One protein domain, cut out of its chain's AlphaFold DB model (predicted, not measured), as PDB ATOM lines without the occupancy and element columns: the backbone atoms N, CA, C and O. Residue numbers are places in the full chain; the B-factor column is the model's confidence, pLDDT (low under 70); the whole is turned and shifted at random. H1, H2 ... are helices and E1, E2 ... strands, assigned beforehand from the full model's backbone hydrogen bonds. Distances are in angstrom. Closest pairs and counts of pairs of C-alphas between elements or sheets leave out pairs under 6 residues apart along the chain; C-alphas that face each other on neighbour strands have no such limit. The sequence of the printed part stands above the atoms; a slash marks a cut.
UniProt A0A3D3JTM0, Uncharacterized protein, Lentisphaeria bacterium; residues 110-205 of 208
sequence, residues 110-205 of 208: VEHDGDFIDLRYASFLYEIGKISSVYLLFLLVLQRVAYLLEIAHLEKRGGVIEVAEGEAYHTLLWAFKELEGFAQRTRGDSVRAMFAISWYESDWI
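Overview. This is residues 110 to 205 of the 208 residues of an uncharacterized protein of Lentisphaeria bacterium (UniProt A0A3D3JTM0). What does the model look like at first sight? Two long helices, H2 and H3, cross as an X near the middle, with a small two-stranded hairpin, E1 and E2, at one end of the longest axis and the short helix H4 at the other. H1 runs beside H3 with few contacts, and after H4 the last residues fold back to the short helix H5. What are its make-up and size? The printed part has 96 residues with five named helices and two named strands, in the order H1 H2 E1 E2 H3 H4 H5; the strands form one antiparallel sheet, E1 - E2, and the class is mostly helix. It is only just compact, close to loose, with a radius of gyration of the C-alphas of 14.6 A and spans of 45 by 33 by 21 A.

Along the chain. Where is the sheet? E1 is residues 153 to 156, 9.6 A long, and E2 is residues 160 to 163, 10.1 A long. Where are the long helices? H3, residues 167 to 187, is 29.8 A long and begins at C-alpha 167 (241.544, 234.467, 182.729). H2, residues 133 to 148, is 22.9 A long, and H1, residues 116 to 128, is 18.5 A long from C-alpha 116 (236.710, 221.943, 187.079). Where are the short ones? H4 is residues 191 to 195, and H5 is residues 201 to 204, ending at C-alpha 204 (228.732, 226.847, 190.837).

Arrangement. How do the strands pair? E1 and E2 form an antiparallel hairpin at 146 degrees, with N 154 and O 162 at 2.8 A and N 156 and O 160 at 2.9 A, within hydrogen-bond range. What touches H3? H2 touches residues 171 to 179 of H3 alone, opposite ways at a steep tilt of 56 degrees; their closest C-alphas, Leu 142 and Ala 175, are 4.9 A apart. H4 touches residues 179 to 184 of H3 alone, the closest C-alphas being Glu 180 and Val 191 at 5.7 A. Where are H1 and H5? H1 is close to H3 but not clearly touching, the same way at a shallow tilt of 28 degrees, with the C-alphas of Tyr 121 and Tyr 169 closest at 5.6 A. H5 is apart from H4, and only just apart from H1, at 8.0 A, and from H3, at 8.4 A. Are the helix backbones complete? In H1, H2, H3 and H4 every O i to N i+4 pair is within hydrogen-bond range; H5 is too short for such a pair.

Size, cuts and confidence. How far does it reach? The two C-alphas farthest apart, those of Gly 158 and Met 194, are 44.8 A apart. Are there cuts or long links? The printed part has no cut, and the six links between the named elements are tight. Where is confidence low? The mean pLDDT of the printed part is 87.8; residues 111 to 114, residue 157 and residues 202 to 205 are under 70.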
ATOM      1  N   VAL A 110     229.761 217.786 178.650       77.81
ATOM      2  CA  VAL A 110     229.749 216.443 179.231       77.81
ATOM      3  C   VAL A 110     230.497 216.502 180.553       77.81
ATOM      4  O   VAL A 110     231.639 216.953 180.600       77.81
ATOM      5  N   GLU A 111     229.842 216.062 181.625       69.62
ATOM      6  CA  GLU A 111     230.487 215.899 182.925       69.62
ATOM      7  C   GLU A 111     231.511 214.758 182.825       69.62
ATOM      8  O   GLU A 111     231.166 213.593 182.611       69.62
ATOM      9  N   HIS A 112     232.786 215.106 182.940       62.94
ATOM     10  CA  HIS A 112     233.905 214.171 182.993       62.94
ATOM     11  C   HIS A 112     234.819 214.558 184.159       62.94
ATOM     12  O   HIS A 112     234.785 215.708 184.592       62.94
ATOM     13  N   ASP A 113     235.670 213.630 184.615       59.31
ATOM     14  CA  ASP A 113     236.716 213.830 185.643       59.31
ATOM     15  C   ASP A 113     237.828 214.833 185.216       59.31
ATOM     16  O   ASP A 113     238.981 214.724 185.632       59.31
ATOM     17  N   GLY A 114     237.517 215.775 184.320       62.62
ATOM     18  CA  GLY A 114     238.413 216.823 183.844       62.62
ATOM     19  C   GLY A 114     238.521 218.004 184.810       62.62
ATOM     20  O   GLY A 114     237.866 218.050 185.851       62.62
ATOM     21  N   ASP A 115     239.360 218.971 184.441       74.56
ATOM     22  CA  ASP A 115     239.559 220.199 185.203       74.56
ATOM     23  C   ASP A 115     238.225 220.938 185.413       74.56
ATOM     24  O   ASP A 115     237.481 221.233 184.469       74.56
ATOM     25  N   PHE A 116     237.917 221.233 186.677       81.56
ATOM     26  CA  PHE A 116     236.710 221.943 187.079       81.56
ATOM     27  C   PHE A 116     236.596 223.311 186.393       81.56
ATOM     28  O   PHE A 116     235.491 223.734 186.050       81.56
ATOM     29  N   ILE A 117     237.718 223.999 186.157       82.06
ATOM     30  CA  ILE A 117     237.733 225.312 185.499       82.06
ATOM     31  C   ILE A 117     237.350 225.180 184.023       82.06
ATOM     32  O   ILE A 117     236.525 225.959 183.536       82.06
ATOM     33  N   ASP A 118     237.854 224.159 183.334       84.06
ATOM     34  CA  ASP A 118     237.520 223.901 181.931       84.06
ATOM     35  C   ASP A 118     236.050 223.517 181.757       84.06
ATOM     36  O   ASP A 118     235.375 224.034 180.860       84.06
ATOM     37  N   LEU A 119     235.512 222.670 182.643       87.50
ATOM     38  CA  LEU A 119     234.090 222.316 182.630       87.50
ATOM     39  C   LEU A 119     233.207 223.553 182.830       87.50
ATOM     40  O   LEU A 119     232.213 223.730 182.114       87.50
ATOM     41  N   ARG A 120     233.568 224.431 183.774       88.31
ATOM     42  CA  ARG A 120     232.844 225.687 184.017       88.31
ATOM     43  C   ARG A 120     232.910 226.611 182.821       88.31
ATOM     44  O   ARG A 120     231.883 227.155 182.417       88.31
ATOM     45  N   TYR A 121     234.088 226.754 182.227       90.88
ATOM     46  CA  TYR A 121     234.250 227.597 181.058       90.88
ATOM     47  C   TYR A 121     233.435 227.069 179.874       90.88
ATOM     48  O   TYR A 121     232.662 227.825 179.288       90.88
ATOM     49  N   ALA A 122     233.513 225.770 179.574       91.06
ATOM     50  CA  ALA A 122     232.729 225.142 178.512       91.06
ATOM     51  C   ALA A 122     231.214 225.281 178.747       91.06
ATOM     52  O   ALA A 122     230.472 225.615 177.822       91.06
ATOM     53  N   SER A 123     230.762 225.091 179.988       91.62
ATOM     54  CA  SER A 123     229.357 225.268 180.377       91.62
ATOM     55  C   SER A 123     228.892 226.712 180.195       91.62
ATOM     56  O   SER A 123     227.812 226.963 179.659       91.62
ATOM     57  N   PHE A 124     229.731 227.679 180.569       93.94
ATOM     58  CA  PHE A 124     229.447 229.087 180.338       93.94
ATOM     59  C   PHE A 124     229.401 229.431 178.843       93.94
ATOM     60  O   PHE A 124     228.475 230.109 178.395       93.94
ATOM     61  N   LEU A 125     230.357 228.926 178.054       95.31
ATOM     62  CA  LEU A 125     230.399 229.107 176.600       95.31
ATOM     63  C   LEU A 125     229.152 228.540 175.910       95.31
ATOM     64  O   LEU A 125     228.598 229.190 175.021       95.31
ATOM     65  N   TYR A 126     228.683 227.367 176.342       94.62
ATOM     66  CA  TYR A 126     227.434 226.770 175.868       94.62
ATOM     67  C   TYR A 126     226.237 227.702 176.106       94.62
ATOM     68  O   TYR A 126     225.423 227.940 175.209       94.62
ATOM     69  N   GLU A 127     226.156 228.293 177.298       94.62
ATOM     70  CA  GLU A 127     225.076 229.197 177.685       94.62
ATOM     71  C   GLU A 127     225.095 230.517 176.897       94.62
ATOM     72  O   GLU A 127     224.062 230.935 176.365       94.62
ATOM     73  N   ILE A 128     226.262 231.145 176.717       95.25
ATOM     74  CA  ILE A 128     226.374 232.334 175.855       95.25
ATOM     75  C   ILE A 128     226.247 231.990 174.360       95.25
ATOM     76  O   ILE A 128     225.917 232.856 173.556       95.25
ATOM     77  N   GLY A 129     226.409 230.731 173.947       95.25
ATOM     78  CA  GLY A 129     226.149 230.303 172.566       95.25
ATOM     79  C   GLY A 129     224.707 230.563 172.098       95.25
ATOM     80  O   GLY A 129     224.457 230.690 170.891       95.25
ATOM     81  N   LYS A 130     223.774 230.707 173.050       95.31
ATOM     82  CA  LYS A 130     222.346 230.992 172.832       95.31
ATOM     83  C   LYS A 130     222.062 232.453 172.471       95.31
ATOM     84  O   LYS A 130     221.028 232.741 171.865       95.31
ATOM     85  N   ILE A 131     222.945 233.389 172.835       95.12
ATOM     86  CA  ILE A 131     222.699 234.814 172.589       95.12
ATOM     87  C   ILE A 131     222.888 235.181 171.110       95.12
ATOM     88  O   ILE A 131     223.585 234.517 170.337       95.12
ATOM     89  N   SER A 132     222.230 236.261 170.678       94.88
ATOM     90  CA  SER A 132     222.353 236.730 169.290       94.88
ATOM     91  C   SER A 132     223.784 237.178 168.956       94.88
ATOM     92  O   SER A 132     224.487 237.726 169.805       94.88
ATOM     93  N   SER A 133     224.194 237.039 167.690       95.88
ATOM     94  CA  SER A 133     225.551 237.383 167.234       95.88
ATOM     95  C   SER A 133     225.931 238.850 167.481       95.88
ATOM     96  O   SER A 133     227.099 239.155 167.703       95.88
ATOM     97  N   VAL A 134     224.957 239.767 167.491       95.44
ATOM     98  CA  VAL A 134     225.183 241.184 167.830       95.44
ATOM     99  C   VAL A 134     225.514 241.359 169.315       95.44
ATOM    100  O   VAL A 134     226.397 242.139 169.655       95.44
ATOM    101  N   TYR A 135     224.834 240.631 170.206       95.69
ATOM    102  CA  TYR A 135     225.153 240.664 171.636       95.69
ATOM    103  C   TYR A 135     226.496 239.978 171.920       95.69
ATOM    104  O   TYR A 135     227.218 240.435 172.799       95.69
ATOM    105  N   LEU A 136     226.877 238.957 171.139       96.94
ATOM    106  CA  LEU A 136     228.212 238.349 171.225       96.94
ATOM    107  C   LEU A 136     229.311 239.324 170.807       96.94
ATOM    108  O   LEU A 136     230.338 239.392 171.471       96.94
ATOM    109  N   LEU A 137     229.087 240.144 169.776       97.81
ATOM    110  CA  LEU A 137     230.006 241.240 169.458       97.81
ATOM    111  C   LEU A 137     230.192 242.176 170.661       97.81
ATOM    112  O   LEU A 137     231.324 242.505 171.008       97.81
ATOM    113  N   PHE A 138     229.101 242.600 171.304       97.62
ATOM    114  CA  PHE A 138     229.179 243.478 172.477       97.62
ATOM    115  C   PHE A 138     229.931 242.819 173.633       97.62
ATOM    116  O   PHE A 138     230.802 243.451 174.227       97.62
ATOM    117  N   LEU A 139     229.643 241.541 173.895       98.06
ATOM    118  CA  LEU A 139     230.326 240.740 174.904       98.06
ATOM    119  C   LEU A 139     231.841 240.702 174.663       98.06
ATOM    120  O   LEU A 139     232.606 240.964 175.580       98.06
ATOM    121  N   LEU A 140     232.281 240.428 173.434       98.19
ATOM    122  CA  LEU A 140     233.702 240.282 173.097       98.19
ATOM    123  C   LEU A 140     234.460 241.621 173.081       98.19
ATOM    124  O   LEU A 140     235.667 241.661 173.332       98.19
ATOM    125  N   VAL A 141     233.764 242.735 172.826       98.25
ATOM    126  CA  VAL A 141     234.321 244.084 173.028       98.25
ATOM    127  C   VAL A 141     234.487 244.372 174.522       98.25
ATOM    128  O   VAL A 141     235.554 244.822 174.934       98.25
ATOM    129  N   LEU A 142     233.480 244.068 175.346       98.38
ATOM    130  CA  LEU A 142     233.560 244.218 176.804       98.38
ATOM    131  C   LEU A 142     234.616 243.291 177.423       98.38
ATOM    132  O   LEU A 142     235.335 243.706 178.322       98.38
ATOM    133  N   GLN A 143     234.789 242.075 176.906       97.94
ATOM    134  CA  GLN A 143     235.865 241.180 177.337       97.94
ATOM    135  C   GLN A 143     237.235 241.818 177.086       97.94
ATOM    136  O   GLN A 143     238.110 241.774 177.946       97.94
ATOM    137  N   ARG A 144     237.421 242.491 175.941       97.75
ATOM    138  CA  ARG A 144     238.658 243.241 175.680       97.75
ATOM    139  C   ARG A 144     238.862 244.389 176.660       97.75
ATOM    140  O   ARG A 144     239.994 244.630 177.064       97.75
ATOM    141  N   VAL A 145     237.793 245.067 177.067       97.56
ATOM    142  CA  VAL A 145     237.856 246.068 178.141       97.56
ATOM    143  C   VAL A 145     238.281 245.422 179.459       97.56
ATOM    144  O   VAL A 145     239.149 245.968 180.127       97.56
ATOM    145  N   ALA A 146     237.760 244.241 179.797       96.56
ATOM    146  CA  ALA A 146     238.165 243.507 180.997       96.56
ATOM    147  C   ALA A 146     239.665 243.169 181.002       96.56
ATOM    148  O   ALA A 146     240.319 243.346 182.027       96.56
ATOM    149  N   TYR A 147     240.215 242.750 179.855       95.38
ATOM    150  CA  TYR A 147     241.658 242.544 179.694       95.38
ATOM    151  C   TYR A 147     242.453 243.839 179.913       95.38
ATOM    152  O   TYR A 147     243.458 243.831 180.609       95.38
ATOM    153  N   LEU A 148     241.999 244.965 179.351       95.00
ATOM    154  CA  LEU A 148     242.673 246.262 179.511       95.00
ATOM    155  C   LEU A 148     242.614 246.814 180.939       95.00
ATOM    156  O   LEU A 148     243.459 247.617 181.319       95.00
ATOM    157  N   LEU A 149     241.601 246.415 181.702       93.75
ATOM    158  CA  LEU A 149     241.442 246.759 183.111       93.75
ATOM    159  C   LEU A 149     242.105 245.747 184.048       93.75
ATOM    160  O   LEU A 149     241.990 245.912 185.259       93.75
ATOM    161  N   GLU A 150     242.742 244.706 183.506       92.19
ATOM    162  CA  GLU A 150     243.413 243.668 184.290       92.19
ATOM    163  C   GLU A 150     242.480 243.007 185.329       92.19
ATOM    164  O   GLU A 150     242.885 242.665 186.433       92.19
ATOM    165  N   ILE A 151     241.195 242.807 184.991       89.38
ATOM    166  CA  ILE A 151     240.165 242.343 185.950       89.38
ATOM    167  C   ILE A 151     240.487 240.973 186.569       89.38
ATOM    168  O   ILE A 151     240.052 240.676 187.682       89.38
ATOM    169  N   ALA A 152     241.225 240.129 185.852       86.31
ATOM    170  CA  ALA A 152     241.633 238.805 186.314       86.31
ATOM    171  C   ALA A 152     243.005 238.800 187.013       86.31
ATOM    172  O   ALA A 152     243.499 237.731 187.368       86.31
ATOM    173  N   HIS A 153     243.645 239.959 187.190       85.94
ATOM    174  CA  HIS A 153     244.931 240.058 187.866       85.94
ATOM    175  C   HIS A 153     244.719 240.149 189.382       85.94
ATOM    176  O   HIS A 153     243.911 240.934 189.879       85.94
ATOM    177  N   LEU A 154     245.452 239.325 190.126       80.25
ATOM    178  CA  LEU A 154     245.384 239.223 191.578       80.25
ATOM    179  C   LEU A 154     246.711 239.677 192.182       80.25
ATOM    180  O   LEU A 154     247.768 239.122 191.883       80.25
ATOM    181  N   GLU A 155     246.656 240.665 193.075       76.75
ATOM    182  CA  GLU A 155     247.820 241.076 193.859       76.75
ATOM    183  C   GLU A 155     247.998 240.134 195.059       76.75
ATOM    184  O   GLU A 155     247.164 240.074 195.970       76.75
ATOM    185  N   LYS A 156     249.099 239.376 195.077       77.00
ATOM    186  CA  LYS A 156     249.480 238.547 196.226       77.00
ATOM    187  C   LYS A 156     250.235 239.363 197.273       77.00
ATOM    188  O   LYS A 156     250.829 240.407 196.998       77.00
ATOM    189  N   ARG A 157     250.278 238.837 198.506       66.94
ATOM    190  CA  ARG A 157     251.123 239.388 199.580       66.94
ATOM    191  C   ARG A 157     252.567 239.515 199.081       66.94
ATOM    192  O   ARG A 157     253.185 238.508 198.753       66.94
ATOM    193  N   GLY A 158     253.083 240.745 199.051       75.12
ATOM    194  CA  GLY A 158     254.413 241.067 198.519       75.12
ATOM    195  C   GLY A 158     254.412 241.853 197.203       75.12
ATOM    196  O   GLY A 158     255.493 242.142 196.703       75.12
ATOM    197  N   GLY A 159     253.242 242.215 196.659       77.75
ATOM    198  CA  GLY A 159     253.124 243.063 195.463       77.75
ATOM    199  C   GLY A 159     253.349 242.323 194.141       77.75
ATOM    200  O   GLY A 159     253.528 242.953 193.103       77.75
ATOM    201  N   VAL A 160     253.371 240.985 194.168       82.44
ATOM    202  CA  VAL A 160     253.444 240.159 192.957       82.44
ATOM    203  C   VAL A 160     252.050 240.094 192.341       82.44
ATOM    204  O   VAL A 160     251.107 239.653 193.000       82.44
ATOM    205  N   ILE A 161     251.940 240.532 191.089       83.12
ATOM    206  CA  ILE A 161     250.720 240.428 190.291       83.12
ATOM    207  C   ILE A 161     250.749 239.083 189.566       83.12
ATOM    208  O   ILE A 161     251.684 238.799 188.818       83.12
ATOM    209  N   GLU A 162     249.728 238.262 189.790       84.69
ATOM    210  CA  GLU A 162     249.515 237.018 189.054       84.69
ATOM    211  C   GLU A 162     248.196 237.068 188.289       84.69
ATOM    212  O   GLU A 162     247.202 237.604 188.774       84.69
ATOM    213  N   VAL A 163     248.182 236.481 187.095       84.69
ATOM    214  CA  VAL A 163     246.956 236.300 186.316       84.69
ATOM    215  C   VAL A 163     246.222 235.080 186.862       84.69
ATOM    216  O   VAL A 163     246.817 234.011 186.996       84.69
ATOM    217  N   ALA A 164     244.940 235.237 187.193       81.88
ATOM    218  CA  ALA A 164     244.115 234.128 187.648       81.88
ATOM    219  C   ALA A 164     244.039 233.021 186.586       81.88
ATOM    220  O   ALA A 164     243.918 233.282 185.385       81.88
ATOM    221  N   GLU A 165     244.054 231.773 187.047       84.75
ATOM    222  CA  GLU A 165     243.728 230.624 186.211       84.75
ATOM    223  C   GLU A 165     242.331 230.804 185.598       84.75
ATOM    224  O   GLU A 165     241.408 231.287 186.255       84.75
ATOM    225  N   GLY A 166     242.173 230.485 184.312       86.00
ATOM    226  CA  GLY A 166     240.915 230.741 183.610       86.00
ATOM    227  C   GLY A 166     240.643 232.226 183.329       86.00
ATOM    228  O   GLY A 166     239.487 232.642 183.287       86.00
ATOM    229  N   GLU A 167     241.675 233.045 183.096       91.19
ATOM    230  CA  GLU A 167     241.544 234.467 182.729       91.19
ATOM    231  C   GLU A 167     240.458 234.731 181.669       91.19
ATOM    232  O   GLU A 167     239.632 235.638 181.815       91.19
ATOM    233  N   ALA A 168     240.420 233.925 180.603       91.31
ATOM    234  CA  ALA A 168     239.425 234.052 179.536       91.31
ATOM    235  C   ALA A 168     237.988 233.894 180.058       91.31
ATOM    236  O   ALA A 168     237.098 234.655 179.677       91.31
ATOM    237  N   TYR A 169     237.775 232.951 180.972       92.38
ATOM    238  CA  TYR A 169     236.496 232.734 181.630       92.38
ATOM    239  C   TYR A 169     236.130 233.907 182.549       92.38
ATOM    240  O   TYR A 169     235.037 234.462 182.430       92.38
ATOM    241  N   HIS A 170     237.052 234.364 183.401       91.62
ATOM    242  CA  HIS A 170     236.799 235.475 184.324       91.62
ATOM    243  C   HIS A 170     236.519 236.805 183.610       91.62
ATOM    244  O   HIS A 170     235.588 237.530 183.975       91.62
ATOM    245  N   THR A 171     237.273 237.111 182.554       94.94
ATOM    246  CA  THR A 171     237.038 238.302 181.726       94.94
ATOM    247  C   THR A 171     235.696 238.234 180.996       94.94
ATOM    248  O   THR A 171     234.994 239.243 180.910       94.94
ATOM    249  N   LEU A 172     235.288 237.051 180.526       95.31
ATOM    250  CA  LEU A 172     233.978 236.843 179.912       95.31
ATOM    251  C   LEU A 172     232.818 236.954 180.907       95.31
ATOM    252  O   LEU A 172     231.791 237.538 180.561       95.31
ATOM    253  N   LEU A 173     232.966 236.452 182.134       94.31
ATOM    254  CA  LEU A 173     231.965 236.625 183.192       94.31
ATOM    255  C   LEU A 173     231.743 238.101 183.520       94.31
ATOM    256  O   LEU A 173     230.597 238.557 183.603       94.31
ATOM    257  N   TRP A 174     232.835 238.855 183.676       95.44
ATOM    258  CA  TRP A 174     232.761 240.299 183.884       95.44
ATOM    259  C   TRP A 174     232.053 240.979 182.710       95.44
ATOM    260  O   TRP A 174     231.096 241.730 182.905       95.44
ATOM    261  N   ALA A 175     232.455 240.646 181.482       97.31
ATOM    262  CA  ALA A 175     231.865 241.210 180.275       97.31
ATOM    263  C   ALA A 175     230.369 240.895 180.155       97.31
ATOM    264  O   ALA A 175     229.585 241.745 179.730       97.31
ATOM    265  N   PHE A 176     229.954 239.694 180.555       96.56
ATOM    266  CA  PHE A 176     228.555 239.292 180.541       96.56
ATOM    267  C   PHE A 176     227.734 240.105 181.539       96.56
ATOM    268  O   PHE A 176     226.688 240.634 181.170       96.56
ATOM    269  N   LYS A 177     228.242 240.312 182.759       94.94
ATOM    270  CA  LYS A 177     227.596 241.181 183.753       94.94
ATOM    271  C   LYS A 177     227.424 242.617 183.240       94.94
ATOM    272  O   LYS A 177     226.355 243.207 183.409       94.94
ATOM    273  N   GLU A 178     228.438 243.171 182.579       96.50
ATOM    274  CA  GLU A 178     228.345 244.508 181.979       96.50
ATOM    275  C   GLU A 178     227.350 244.560 180.814       96.50
ATOM    276  O   GLU A 178     226.586 245.524 180.687       96.50
ATOM    277  N   LEU A 179     227.280 243.500 180.004       96.31
ATOM    278  CA  LEU A 179     226.290 243.360 178.938       96.31
ATOM    279  C   LEU A 179     224.857 243.315 179.490       96.31
ATOM    280  O   LEU A 179     223.966 243.954 178.923       96.31
ATOM    281  N   GLU A 180     224.631 242.609 180.601       94.69
ATOM    282  CA  GLU A 180     223.343 242.598 181.303       94.69
ATOM    283  C   GLU A 180     222.969 244.001 181.791       94.69
ATOM    284  O   GLU A 180     221.867 244.482 181.518       94.69
ATOM    285  N   GLY A 181     223.911 244.697 182.435       93.94
ATOM    286  CA  GLY A 181     223.713 246.076 182.877       93.94
ATOM    287  C   GLY A 181     223.389 247.022 181.716       93.94
ATOM    288  O   GLY A 181     222.504 247.870 181.827       93.94
ATOM    289  N   PHE A 182     224.065 246.863 180.578       94.06
ATOM    290  CA  PHE A 182     223.781 247.627 179.365       94.06
ATOM    291  C   PHE A 182     222.377 247.346 178.810       94.06
ATOM    292  O   PHE A 182     221.638 248.290 178.513       94.06
ATOM    293  N   ALA A 183     221.983 246.076 178.683       92.56
ATOM    294  CA  ALA A 183     220.663 245.694 178.179       92.56
ATOM    295  C   ALA A 183     219.539 246.217 179.084       92.56
ATOM    296  O   ALA A 183     218.583 246.822 178.591       92.56
ATOM    297  N   GLN A 184     219.715 246.100 180.402       92.00
ATOM    298  CA  GLN A 184     218.766 246.614 181.382       92.00
ATOM    299  C   GLN A 184     218.613 248.137 181.273       92.00
ATOM    300  O   GLN A 184     217.494 248.643 181.266       92.00
ATOM    301  N   ARG A 185     219.718 248.887 181.143       92.12
ATOM    302  CA  ARG A 185     219.678 250.357 181.018       92.12
ATOM    303  C   ARG A 185     219.077 250.839 179.699       92.12
ATOM    304  O   ARG A 185     218.471 251.903 179.666       92.12
ATOM    305  N   THR A 186     219.288 250.103 178.609       89.38
ATOM    306  CA  THR A 186     218.893 250.554 177.264       89.38
ATOM    307  C   THR A 186     217.521 250.067 176.822       89.38
ATOM    308  O   THR A 186     216.868 250.760 176.043       89.38
ATOM    309  N   ARG A 187     217.085 248.892 177.285       86.88
ATOM    310  CA  ARG A 187     215.819 248.264 176.871       86.88
ATOM    311  C   ARG A 187     214.910 247.874 178.031       86.88
ATOM    312  O   ARG A 187     213.729 247.661 177.804       86.88
ATOM    313  N   GLY A 188     215.436 247.812 179.256       87.19
ATOM    314  CA  GLY A 188     214.700 247.297 180.412       87.19
ATOM    315  C   GLY A 188     214.638 245.769 180.477       87.19
ATOM    316  O   GLY A 188     213.969 245.241 181.362       87.19
ATOM    317  N   ASP A 189     215.336 245.076 179.574       86.19
ATOM    318  CA  ASP A 189     215.264 243.625 179.417       86.19
ATOM    319  C   ASP A 189     216.412 242.904 180.135       86.19
ATOM    320  O   ASP A 189     217.571 243.327 180.084       86.19
ATOM    321  N   SER A 190     216.108 241.731 180.696       90.00
ATOM    322  CA  SER A 190     217.116 240.771 181.155       90.00
ATOM    323  C   SER A 190     217.646 239.949 179.976       90.00
ATOM    324  O   SER A 190     216.889 239.225 179.329       90.00
ATOM    325  N   VAL A 191     218.961 239.998 179.725       91.25
ATOM    326  CA  VAL A 191     219.628 239.166 178.698       91.25
ATOM    327  C   VAL A 191     219.371 237.685 178.946       91.25
ATOM    328  O   VAL A 191     219.105 236.942 178.003       91.25
ATOM    329  N   ARG A 192     219.376 237.268 180.214       93.12
ATOM    330  CA  ARG A 192     219.097 235.882 180.586       93.12
ATOM    331  C   ARG A 192     217.695 235.452 180.200       93.12
ATOM    332  O   ARG A 192     217.541 234.405 179.579       93.12
ATOM    333  N   ALA A 193     216.693 236.275 180.508       91.44
ATOM    334  CA  ALA A 193     215.309 235.985 180.146       91.44
ATOM    335  C   ALA A 193     215.108 235.978 178.621       91.44
ATOM    336  O   ALA A 193     214.455 235.081 178.097       91.44
ATOM    337  N   MET A 194     215.711 236.934 177.902       92.31
ATOM    338  CA  MET A 194     215.594 237.031 176.440       92.31
ATOM    339  C   MET A 194     216.142 235.804 175.702       92.31
ATOM    340  O   MET A 194     215.614 235.445 174.651       92.31
ATOM    341  N   PHE A 195     217.210 235.191 176.218       94.06
ATOM    342  CA  PHE A 195     217.934 234.116 175.531       94.06
ATOM    343  C   PHE A 195     217.919 232.777 176.283       94.06
ATOM    344  O   PHE A 195     218.675 231.877 175.926       94.06
ATOM    345  N   ALA A 196     217.060 232.638 177.301       93.50
ATOM    346  CA  ALA A 196     216.940 231.440 178.136       93.50
ATOM    347  C   ALA A 196     218.301 230.941 178.677       93.50
ATOM    348  O   ALA A 196     218.652 229.763 178.556       93.50
ATOM    349  N   ILE A 197     219.078 231.873 179.238       92.50
ATOM    350  CA  ILE A 197     220.380 231.584 179.849       92.50
ATOM    351  C   ILE A 197     220.158 231.110 181.281       92.50
ATOM    352  O   ILE A 197     219.591 231.839 182.099       92.50
ATOM    353  N   SER A 198     220.666 229.920 181.584       87.38
ATOM    354  CA  SER A 198     220.564 229.266 182.892       87.38
ATOM    355  C   SER A 198     221.893 229.259 183.653       87.38
ATOM    356  O   SER A 198     222.043 228.539 184.634       87.38
ATOM    357  N   TRP A 199     222.870 230.063 183.221       85.00
ATOM    358  CA  TRP A 199     224.169 230.181 183.883       85.00
ATOM    359  C   TRP A 199     224.132 231.120 185.087       85.00
ATOM    360  O   TRP A 199     224.177 232.330 184.893       85.00
ATOM    361  N   TYR A 200     224.158 230.628 186.320       78.94
ATOM    362  CA  TYR A 200     224.304 231.474 187.510       78.94
ATOM    363  C   TYR A 200     225.618 231.160 188.212       78.94
ATOM    364  O   TYR A 200     225.769 230.095 188.790       78.94
ATOM    365  N   GLU A 201     226.570 232.097 188.182       72.44
ATOM    366  CA  GLU A 201     227.907 231.899 188.764       72.44
ATOM    367  C   GLU A 201     227.851 231.435 190.227       72.44
ATOM    368  O   GLU A 201     228.608 230.558 190.632       72.44
ATOM    369  N   SER A 202     226.909 231.986 191.001       61.72
ATOM    370  CA  SER A 202     226.656 231.618 192.398       61.72
ATOM    371  C   SER A 202     226.325 230.143 192.592       61.72
ATOM    372  O   SER A 202     226.681 229.579 193.623       61.72
ATOM    373  N   ASP A 203     225.682 229.518 191.610       55.09
ATOM    374  CA  ASP A 203     225.202 228.137 191.693       55.09
ATOM    375  C   ASP A 203     226.350 227.139 191.481       55.09
ATOM    376  O   ASP A 203     226.228 225.970 191.824       55.09
ATOM    377  N   TRP A 204     227.493 227.616 190.982       57.59
ATOM    378  CA  TRP A 204     228.732 226.847 190.837       57.59
ATOM    379  C   TRP A 204     229.720 227.083 191.987       57.59
ATOM    380  O   TRP A 204     230.696 226.349 192.116       57.59
ATOM    381  N   ILE A 205     229.467 228.080 192.848       56.97
ATOM    382  CA  ILE A 205     230.241 228.335 194.078       56.97
ATOM    383  C   ILE A 205     229.780 227.401 195.217       56.97
ATOM    384  O   ILE A 205     230.292 227.470 196.331       56.97
TER     385      ILE A 205